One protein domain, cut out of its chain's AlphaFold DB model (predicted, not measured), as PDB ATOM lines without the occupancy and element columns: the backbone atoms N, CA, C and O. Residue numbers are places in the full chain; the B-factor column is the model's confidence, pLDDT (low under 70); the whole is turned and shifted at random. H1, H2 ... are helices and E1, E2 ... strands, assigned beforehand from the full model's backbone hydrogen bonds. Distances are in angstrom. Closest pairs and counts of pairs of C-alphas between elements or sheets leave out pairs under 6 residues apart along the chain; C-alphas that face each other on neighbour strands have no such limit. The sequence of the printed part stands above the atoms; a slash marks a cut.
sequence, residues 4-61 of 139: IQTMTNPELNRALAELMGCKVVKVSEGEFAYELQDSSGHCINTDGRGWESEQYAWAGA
ATOM      1  N   ILE A   4      22.662 -10.087  31.039       72.00
ATOM      2  CA  ILE A   4      23.340  -8.936  30.418       72.00
ATOM      3  C   ILE A   4      24.750  -9.303  29.927       72.00
ATOM      4  O   ILE A   4      25.177  -8.822  28.885       72.00
ATOM      5  N   GLN A   5      25.465 -10.193  30.624       72.00
ATOM      6  CA  GLN A   5      26.830 -10.598  30.250       72.00
ATOM      7  C   GLN A   5      26.878 -11.451  28.973       72.00
ATOM      8  O   GLN A   5      27.952 -11.653  28.415       72.00
ATOM      9  N   THR A   6      25.729 -11.957  28.517       84.50
ATOM     10  CA  THR A   6      25.606 -12.722  27.270       84.50
ATOM     11  C   THR A   6      25.135 -11.882  26.083       84.50
ATOM     12  O   THR A   6      25.105 -12.400  24.972       84.50
ATOM     13  N   MET A   7      24.760 -10.615  26.298       91.00
ATOM     14  CA  MET A   7      24.344  -9.716  25.220       91.00
ATOM     15  C   MET A   7      25.556  -9.242  24.418       91.00
ATOM     16  O   MET A   7      26.602  -8.901  24.970       91.00
ATOM     17  N   THR A   8      25.398  -9.176  23.103       92.75
ATOM     18  CA  THR A   8      26.344  -8.496  22.218       92.75
ATOM     19  C   THR A   8      26.255  -6.975  22.398       92.75
ATOM     20  O   THR A   8      25.230  -6.447  22.837       92.75
ATOM     21  N   ASN A   9      27.304  -6.238  22.014       93.69
ATOM     22  CA  ASN A   9      27.282  -4.770  22.084       93.69
ATOM     23  C   ASN A   9      26.077  -4.149  21.347       93.69
ATOM     24  O   ASN A   9      25.447  -3.275  21.938       93.69
ATOM     25  N   PRO A  10      25.691  -4.586  20.127       92.81
ATOM     26  CA  PRO A  10      24.498  -4.062  19.459       92.81
ATOM     27  C   PRO A  10      23.198  -4.307  20.233       92.81
ATOM     28  O   PRO A  10      22.350  -3.420  20.301       92.81
ATOM     29  N   GLU A  11      23.040  -5.483  20.848       93.50
ATOM     30  CA  GLU A  11      21.858  -5.797  21.659       93.50
ATOM     31  C   GLU A  11      21.797  -4.919  22.913       93.50
ATOM     32  O   GLU A  11      20.731  -4.403  23.253       93.50
ATOM     33  N   LEU A  12      22.936  -4.710  23.585       94.94
ATOM     34  CA  LEU A  12      23.003  -3.846  24.763       94.94
ATOM     35  C   LEU A  12      22.774  -2.377  24.391       94.94
ATOM     36  O   LEU A  12      22.000  -1.698  25.061       94.94
ATOM     37  N   ASN A  13      23.372  -1.901  23.296       95.38
ATOM     38  CA  ASN A  13      23.165  -0.542  22.798       95.38
ATOM     39  C   ASN A  13      21.689  -0.280  22.480       95.38
ATOM     40  O   ASN A  13      21.157   0.752  22.888       95.38
ATOM     41  N   ARG A  14      21.005  -1.230  21.826       95.12
ATOM     42  CA  ARG A  14      19.559  -1.147  21.585       95.12
ATOM     43  C   ARG A  14      18.778  -1.053  22.894       95.12
ATOM     44  O   ARG A  14      17.972  -0.142  23.046       95.12
ATOM     45  N   ALA A  15      19.022  -1.959  23.840       95.50
ATOM     46  CA  ALA A  15      18.297  -1.969  25.111       95.50
ATOM     47  C   ALA A  15      18.501  -0.663  25.902       95.50
ATOM     48  O   ALA A  15      17.560  -0.128  26.488       95.50
ATOM     49  N   LEU A  16      19.718  -0.111  25.891       95.94
ATOM     50  CA  LEU A  16      20.011   1.187  26.494       95.94
ATOM     51  C   LEU A  16      19.311   2.329  25.750       95.94
ATOM     52  O   LEU A  16      18.731   3.193  26.399       95.94
ATOM     53  N   ALA A  17      19.297   2.319  24.415       95.56
ATOM     54  CA  ALA A  17      18.579   3.315  23.624       95.56
ATOM     55  C   ALA A  17      17.074   3.313  23.941       95.56
ATOM     56  O   ALA A  17      16.494   4.373  24.160       95.56
ATOM     57  N   GLU A  18      16.456   2.134  24.042       96.25
ATOM     58  CA  GLU A  18      15.054   1.981  24.450       96.25
ATOM     59  C   GLU A  18      14.814   2.547  25.864       96.25
ATOM     60  O   GLU A  18      13.854   3.287  26.083       96.25
ATOM     61  N   LEU A  19      15.715   2.283  26.819       96.12
ATOM     62  CA  LEU A  19      15.645   2.848  28.177       96.12
ATOM     63  C   LEU A  19      15.837   4.371  28.217       96.12
ATOM     64  O   LEU A  19      15.275   5.028  29.095       96.12
ATOM     65  N   MET A  20      16.595   4.926  27.272       95.06
ATOM     66  CA  MET A  20      16.752   6.370  27.061       95.06
ATOM     67  C   MET A  20      15.547   7.000  26.338       95.06
ATOM     68  O   MET A  20      15.500   8.216  26.156       95.06
ATOM     69  N   GLY A  21      14.547   6.191  25.969       95.12
ATOM     70  CA  GLY A  21      13.302   6.624  25.343       95.12
ATOM     71  C   GLY A  21      13.325   6.619  23.817       95.12
ATOM     72  O   GLY A  21      12.359   7.083  23.211       95.12
ATOM     73  N   CYS A  22      14.382   6.097  23.189       94.94
ATOM     74  CA  CYS A  22      14.413   5.923  21.744       94.94
ATOM     75  C   CYS A  22      13.483   4.789  21.305       94.94
ATOM     76  O   CYS A  22      13.269   3.808  22.019       94.94
ATOM     77  N   LYS A  23      12.959   4.894  20.088       95.75
ATOM     78  CA  LYS A  23      12.135   3.852  19.470       95.75
ATOM     79  C   LYS A  23      12.296   3.870  17.961       95.75
ATOM     80  O   LYS A  23      12.487   4.931  17.372       95.75
ATOM     81  N   VAL A  24      12.133   2.712  17.334       94.94
ATOM     82  CA  VAL A  24      11.974   2.635  15.881       94.94
ATOM     83  C   VAL A  24      10.491   2.612  15.532       94.94
ATOM     84  O   VAL A  24       9.712   1.870  16.129       94.94
ATOM     85  N   VAL A  25      10.094   3.434  14.565       93.38
ATOM     86  CA  VAL A  25       8.714   3.539  14.086       93.38
ATOM     87  C   VAL A  25       8.684   3.286  12.585       93.38
ATOM     88  O   VAL A  25       9.501   3.825  11.843       93.38
ATOM     89  N   LYS A  26       7.723   2.481  12.123       92.88
ATOM     90  CA  LYS A  26       7.437   2.338  10.694       92.88
ATOM     91  C   LYS A  26       6.523   3.486  10.251       92.88
ATOM     92  O   LYS A  26       5.385   3.567  10.706       92.88
ATOM     93  N   VAL A  27       7.019   4.372   9.393       89.62
ATOM     94  CA  VAL A  27       6.334   5.605   8.960       89.62
ATOM     95  C   VAL A  27       5.761   5.534   7.546       89.62
ATOM     96  O   VAL A  27       4.942   6.369   7.168       89.62
ATOM     97  N   SER A  28       6.156   4.538   6.751       86.75
ATOM     98  CA  SER A  28       5.596   4.304   5.419       86.75
ATOM     99  C   SER A  28       5.592   2.816   5.061       86.75
ATOM    100  O   SER A  28       6.145   1.991   5.779       86.75
ATOM    101  N   GLU A  29       4.961   2.463   3.943       86.06
ATOM    102  CA  GLU A  29       5.012   1.112   3.358       86.06
ATOM    103  C   GLU A  29       6.089   0.990   2.259       86.06
ATOM    104  O   GLU A  29       6.129  -0.001   1.534       86.06
ATOM    105  N   GLY A  30       6.932   2.017   2.093       85.81
ATOM    106  CA  GLY A  30       7.989   2.050   1.083       85.81
ATOM    107  C   GLY A  30       9.267   1.324   1.506       85.81
ATOM    108  O   GLY A  30       9.358   0.761   2.592       85.81
ATOM    109  N   GLU A  31      10.277   1.377   0.636       84.06
ATOM    110  CA  GLU A  31      11.596   0.779   0.882       84.06
ATOM    111  C   GLU A  31      12.287   1.405   2.102       84.06
ATOM    112  O   GLU A  31      12.800   0.680   2.933       84.06
ATOM    113  N   PHE A  32      12.192   2.724   2.291       87.38
ATOM    114  CA  PHE A  32      12.789   3.468   3.409       87.38
ATOM    115  C   PHE A  32      11.729   3.839   4.452       87.38
ATOM    116  O   PHE A  32      11.299   4.990   4.557       87.38
ATOM    117  N   ALA A  33      11.242   2.832   5.171       90.44
ATOM    118  CA  ALA A  33      10.051   2.935   6.009       90.44
ATOM    119  C   ALA A  33      10.309   3.144   7.505       90.44
ATOM    120  O   ALA A  33       9.353   3.450   8.216       90.44
ATOM    121  N   TYR A  34      11.533   2.961   8.000       92.31
ATOM    122  CA  TYR A  34      11.798   2.925   9.442       92.31
ATOM    123  C   TYR A  34      12.542   4.168   9.933       92.31
ATOM    124  O   TYR A  34      13.612   4.503   9.441       92.31
ATOM    125  N   GLU A  35      12.012   4.843  10.944       93.12
ATOM    126  CA  GLU A  35      12.660   5.991  11.579       93.12
ATOM    127  C   GLU A  35      13.076   5.647  13.000       93.12
ATOM    128  O   GLU A  35      12.266   5.116  13.761       93.12
ATOM    129  N   LEU A  36      14.315   5.980  13.364       93.94
ATOM    130  CA  LEU A  36      14.724   5.995  14.761       93.94
ATOM    131  C   LEU A  36      14.361   7.362  15.341       93.94
ATOM    132  O   LEU A  36      14.830   8.392  14.861       93.94
ATOM    133  N   GLN A  37      13.530   7.364  16.372       93.94
ATOM    134  CA  GLN A  37      13.097   8.570  17.063       93.94
ATOM    135  C   GLN A  37      13.683   8.605  18.470       93.94
ATOM    136  O   GLN A  37      13.733   7.569  19.136       93.94
ATOM    137  N   ASP A  38      14.097   9.787  18.923       92.19
ATOM    138  CA  ASP A  38      14.492  10.023  20.310       92.19
ATOM    139  C   ASP A  38      13.271  10.134  21.247       92.19
ATOM    140  O   ASP A  38      12.112  10.015  20.832       92.19
ATOM    141  N   SER A  39      13.524  10.393  22.531       91.12
ATOM    142  CA  SER A  39      12.474  10.546  23.546       91.12
ATOM    143  C   SER A  39      11.531  11.735  23.307       91.12
ATOM    144  O   SER A  39      10.417  11.743  23.835       91.12
ATOM    145  N   SER A  40      11.931  12.720  22.497       90.31
ATOM    146  CA  SER A  40      11.092  13.853  22.087       90.31
ATOM    147  C   SER A  40      10.248  13.558  20.840       90.31
ATOM    148  O   SER A  40       9.371  14.347  20.484       90.31
ATOM    149  N   GLY A  41      10.478  12.411  20.193       87.25
ATOM    150  CA  GLY A  41       9.890  12.055  18.904       87.25
ATOM    151  C   GLY A  41      10.633  12.659  17.712       87.25
ATOM    152  O   GLY A  41      10.126  12.593  16.593       87.25
ATOM    153  N   HIS A  42      11.813  13.248  17.926       88.94
ATOM    154  CA  HIS A  42      12.647  13.758  16.847       88.94
ATOM    155  C   HIS A  42      13.336  12.600  16.127       88.94
ATOM    156  O   HIS A  42      13.902  11.707  16.756       88.94
ATOM    157  N   CYS A  43      13.280  12.618  14.796       87.62
ATOM    158  CA  CYS A  43      13.940  11.629  13.955       87.62
ATOM    159  C   CYS A  43      15.459  11.854  13.972       87.62
ATOM    160  O   CYS A  43      15.926  12.940  13.641       87.62
ATOM    161  N   ILE A  44      16.220  10.824  14.349       85.94
ATOM    162  CA  ILE A  44      17.687  10.861  14.492       85.94
ATOM    163  C   ILE A  44      18.386  10.646  13.132       85.94
ATOM    164  O   ILE A  44      19.597  10.821  12.995       85.94
ATOM    165  N   ASN A  45      17.630  10.287  12.095       80.25
ATOM    166  CA  ASN A  45      18.164   9.979  10.774       80.25
ATOM    167  C   ASN A  45      18.858  11.214  10.169       80.25
ATOM    168  O   ASN A  45      18.256  12.276  10.006       80.25
ATOM    169  N   THR A  46      20.130  11.072   9.802       66.62
ATOM    170  CA  THR A  46      20.993  12.192   9.392       66.62
ATOM    171  C   THR A  46      20.681  12.754   8.004       66.62
ATOM    172  O   THR A  46      21.061  13.887   7.711       66.62
ATOM    173  N   ASP A  47      19.983  12.006   7.148       73.38
ATOM    174  CA  ASP A  47      19.678  12.377   5.759       73.38
ATOM    175  C   ASP A  47      18.185  12.663   5.500       73.38
ATOM    176  O   ASP A  47      17.791  12.935   4.361       73.38
ATOM    177  N   GLY A  48      17.352  12.618   6.546       69.69
ATOM    178  CA  GLY A  48      15.905  12.817   6.447       69.69
ATOM    179  C   GLY A  48      15.163  11.698   5.708       69.69
ATOM    180  O   GLY A  48      13.998  11.885   5.354       69.69
ATOM    181  N   ARG A  49      15.808  10.551   5.452       79.25
ATOM    182  CA  ARG A  49      15.162   9.355   4.900       79.25
ATOM    183  C   ARG A  49      15.002   8.310   5.991       79.25
ATOM    184  O   ARG A  49      15.801   8.238   6.919       79.25
ATOM    185  N   GLY A  50      13.952   7.497   5.891       84.06
ATOM    186  CA  GLY A  50      13.836   6.282   6.693       84.06
ATOM    187  C   GLY A  50      14.936   5.274   6.341       84.06
ATOM    188  O   GLY A  50      15.637   5.414   5.345       84.06
ATOM    189  N   TRP A  51      15.057   4.226   7.139       91.00
ATOM    190  CA  TRP A  51      15.917   3.076   6.896       91.00
ATOM    191  C   TRP A  51      15.128   1.937   6.254       91.00
ATOM    192  O   TRP A  51      13.903   1.860   6.386       91.00
ATOM    193  N   GLU A  52      15.849   1.029   5.599       92.00
ATOM    194  CA  GLU A  52      15.268  -0.120   4.889       92.00
ATOM    195  C   GLU A  52      14.711  -1.201   5.821       92.00
ATOM    196  O   GLU A  52      13.836  -1.987   5.456       92.00
ATOM    197  N   SER A  53      15.204  -1.244   7.058       92.19
ATOM    198  CA  SER A  53      14.756  -2.198   8.064       92.19
ATOM    199  C   SER A  53      14.858  -1.618   9.471       92.19
ATOM    200  O   SER A  53      15.634  -0.697   9.732       92.19
ATOM    201  N   GLU A  54      14.111  -2.212  10.404       92.38
ATOM    202  CA  GLU A  54      14.217  -1.890  11.831       92.38
ATOM    203  C   GLU A  54      15.644  -2.112  12.357       92.38
ATOM    204  O   GLU A  54      16.154  -1.312  13.137       92.38
ATOM    205  N   GLN A  55      16.316  -3.173  11.901       91.50
ATOM    206  CA  GLN A  55      17.686  -3.476  12.311       91.50
ATOM    207  C   GLN A  55      18.660  -2.368  11.891       91.50
ATOM    208  O   GLN A  55      19.510  -1.972  12.688       91.50
ATOM    209  N   TYR A  56      18.530  -1.855  10.664       90.88
ATOM    210  CA  TYR A  56      19.352  -0.740  10.200       90.88
ATOM    211  C   TYR A  56      19.025   0.560  10.936       90.88
ATOM    212  O   TYR A  56      19.943   1.293  11.288       90.88
ATOM    213  N   ALA A  57      17.751   0.809  11.254       92.38
ATOM    214  CA  ALA A  57      17.372   1.962  12.066       92.38
ATOM    215  C   ALA A  57      18.031   1.923  13.456       92.38
ATOM    216  O   ALA A  57      18.577   2.927  13.907       92.38
ATOM    217  N   TRP A  58      18.065   0.757  14.112       93.19
ATOM    218  CA  TRP A  58      18.749   0.601  15.402       93.19
ATOM    219  C   TRP A  58      20.266   0.760  15.324       93.19
ATOM    220  O   TRP A  58      20.871   1.182  16.307       93.19
ATOM    221  N   ALA A  59      20.888   0.481  14.178       89.69
ATOM    222  CA  ALA A  59      22.311   0.759  13.980       89.69
ATOM    223  C   ALA A  59      22.632   2.267  13.988       89.69
ATOM    224  O   ALA A  59      23.789   2.635  14.171       89.69
ATOM    225  N   GLY A  60      21.623   3.130  13.814       88.44
ATOM    226  CA  GLY A  60      21.742   4.579  13.975       88.44
ATOM    227  C   GLY A  60      21.637   5.074  15.422       88.44
ATOM    228  O   GLY A  60      21.825   6.265  15.659       88.44
ATOM    229  N   ALA A  61      21.324   4.206  16.391       91.81
ATOM    230  CA  ALA A  61      21.318   4.584  17.801       91.81
ATOM    231  C   ALA A  61      22.746   4.811  18.320       91.81
ATOM    232  O   ALA A  61      23.711   4.269  17.780       91.81
TER     233      ALA A  61
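AT A GLANCE: This is residues 4 to 61 of the 139 residues of an uncharacterized protein of Paenibacillus borealis (UniProt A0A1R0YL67). A small two-stranded hairpin, E1 and E2, has the short helix H2 packed over it, and the longer helix H1 lies toward one end of the elongated whole. The 58 printed residues hold two named helices and two named strands, in the order H1, E1, E2, H2, with an antiparallel sheet; the class is mixed, with under half of the residues in named elements. The whole is compact, with a radius of gyration of the C-alphas of 11.6 A, and spans 37 by 23 by 17 A.

HOW THE PARTS SIT: E1, residues 23 to 26, and E2, residues 34 to 37, form an antiparallel hairpin at 149 degrees; N 23 and O 37 are within hydrogen-bond range at 2.9 A. The closest C-alphas of E2 and H2, residues 54 to 59, are those of Leu 36 and Ala 57, 5.5 A apart. H1, residues 9 to 19, is close to H2 but not clearly touching, about perpendicular at 78 degrees; their closest C-alphas, of Arg 14 and Trp 58, are 6.5 A apart. H1 and E2 are apart. In H1 and H2 every O i to N i+4 pair is within hydrogen-bond range.

IN THESE COORDINATES: H1 begins at C-alpha 9 (27.282, -4.770, 22.084) and is 15.2 A long; E1 is 10.1 A, E2 9.6 A and H2 8.8 A, ending at C-alpha 59 (22.311, 0.759, 13.980).

THE WHOLE: The C-alphas farthest apart, of Gln 5 and Gly 30, are 37.0 A apart. The printed part has no cut. The link from E2 to H2, residues 38 to 53, is long; pLDDT is under 70 at residues 46 and 48.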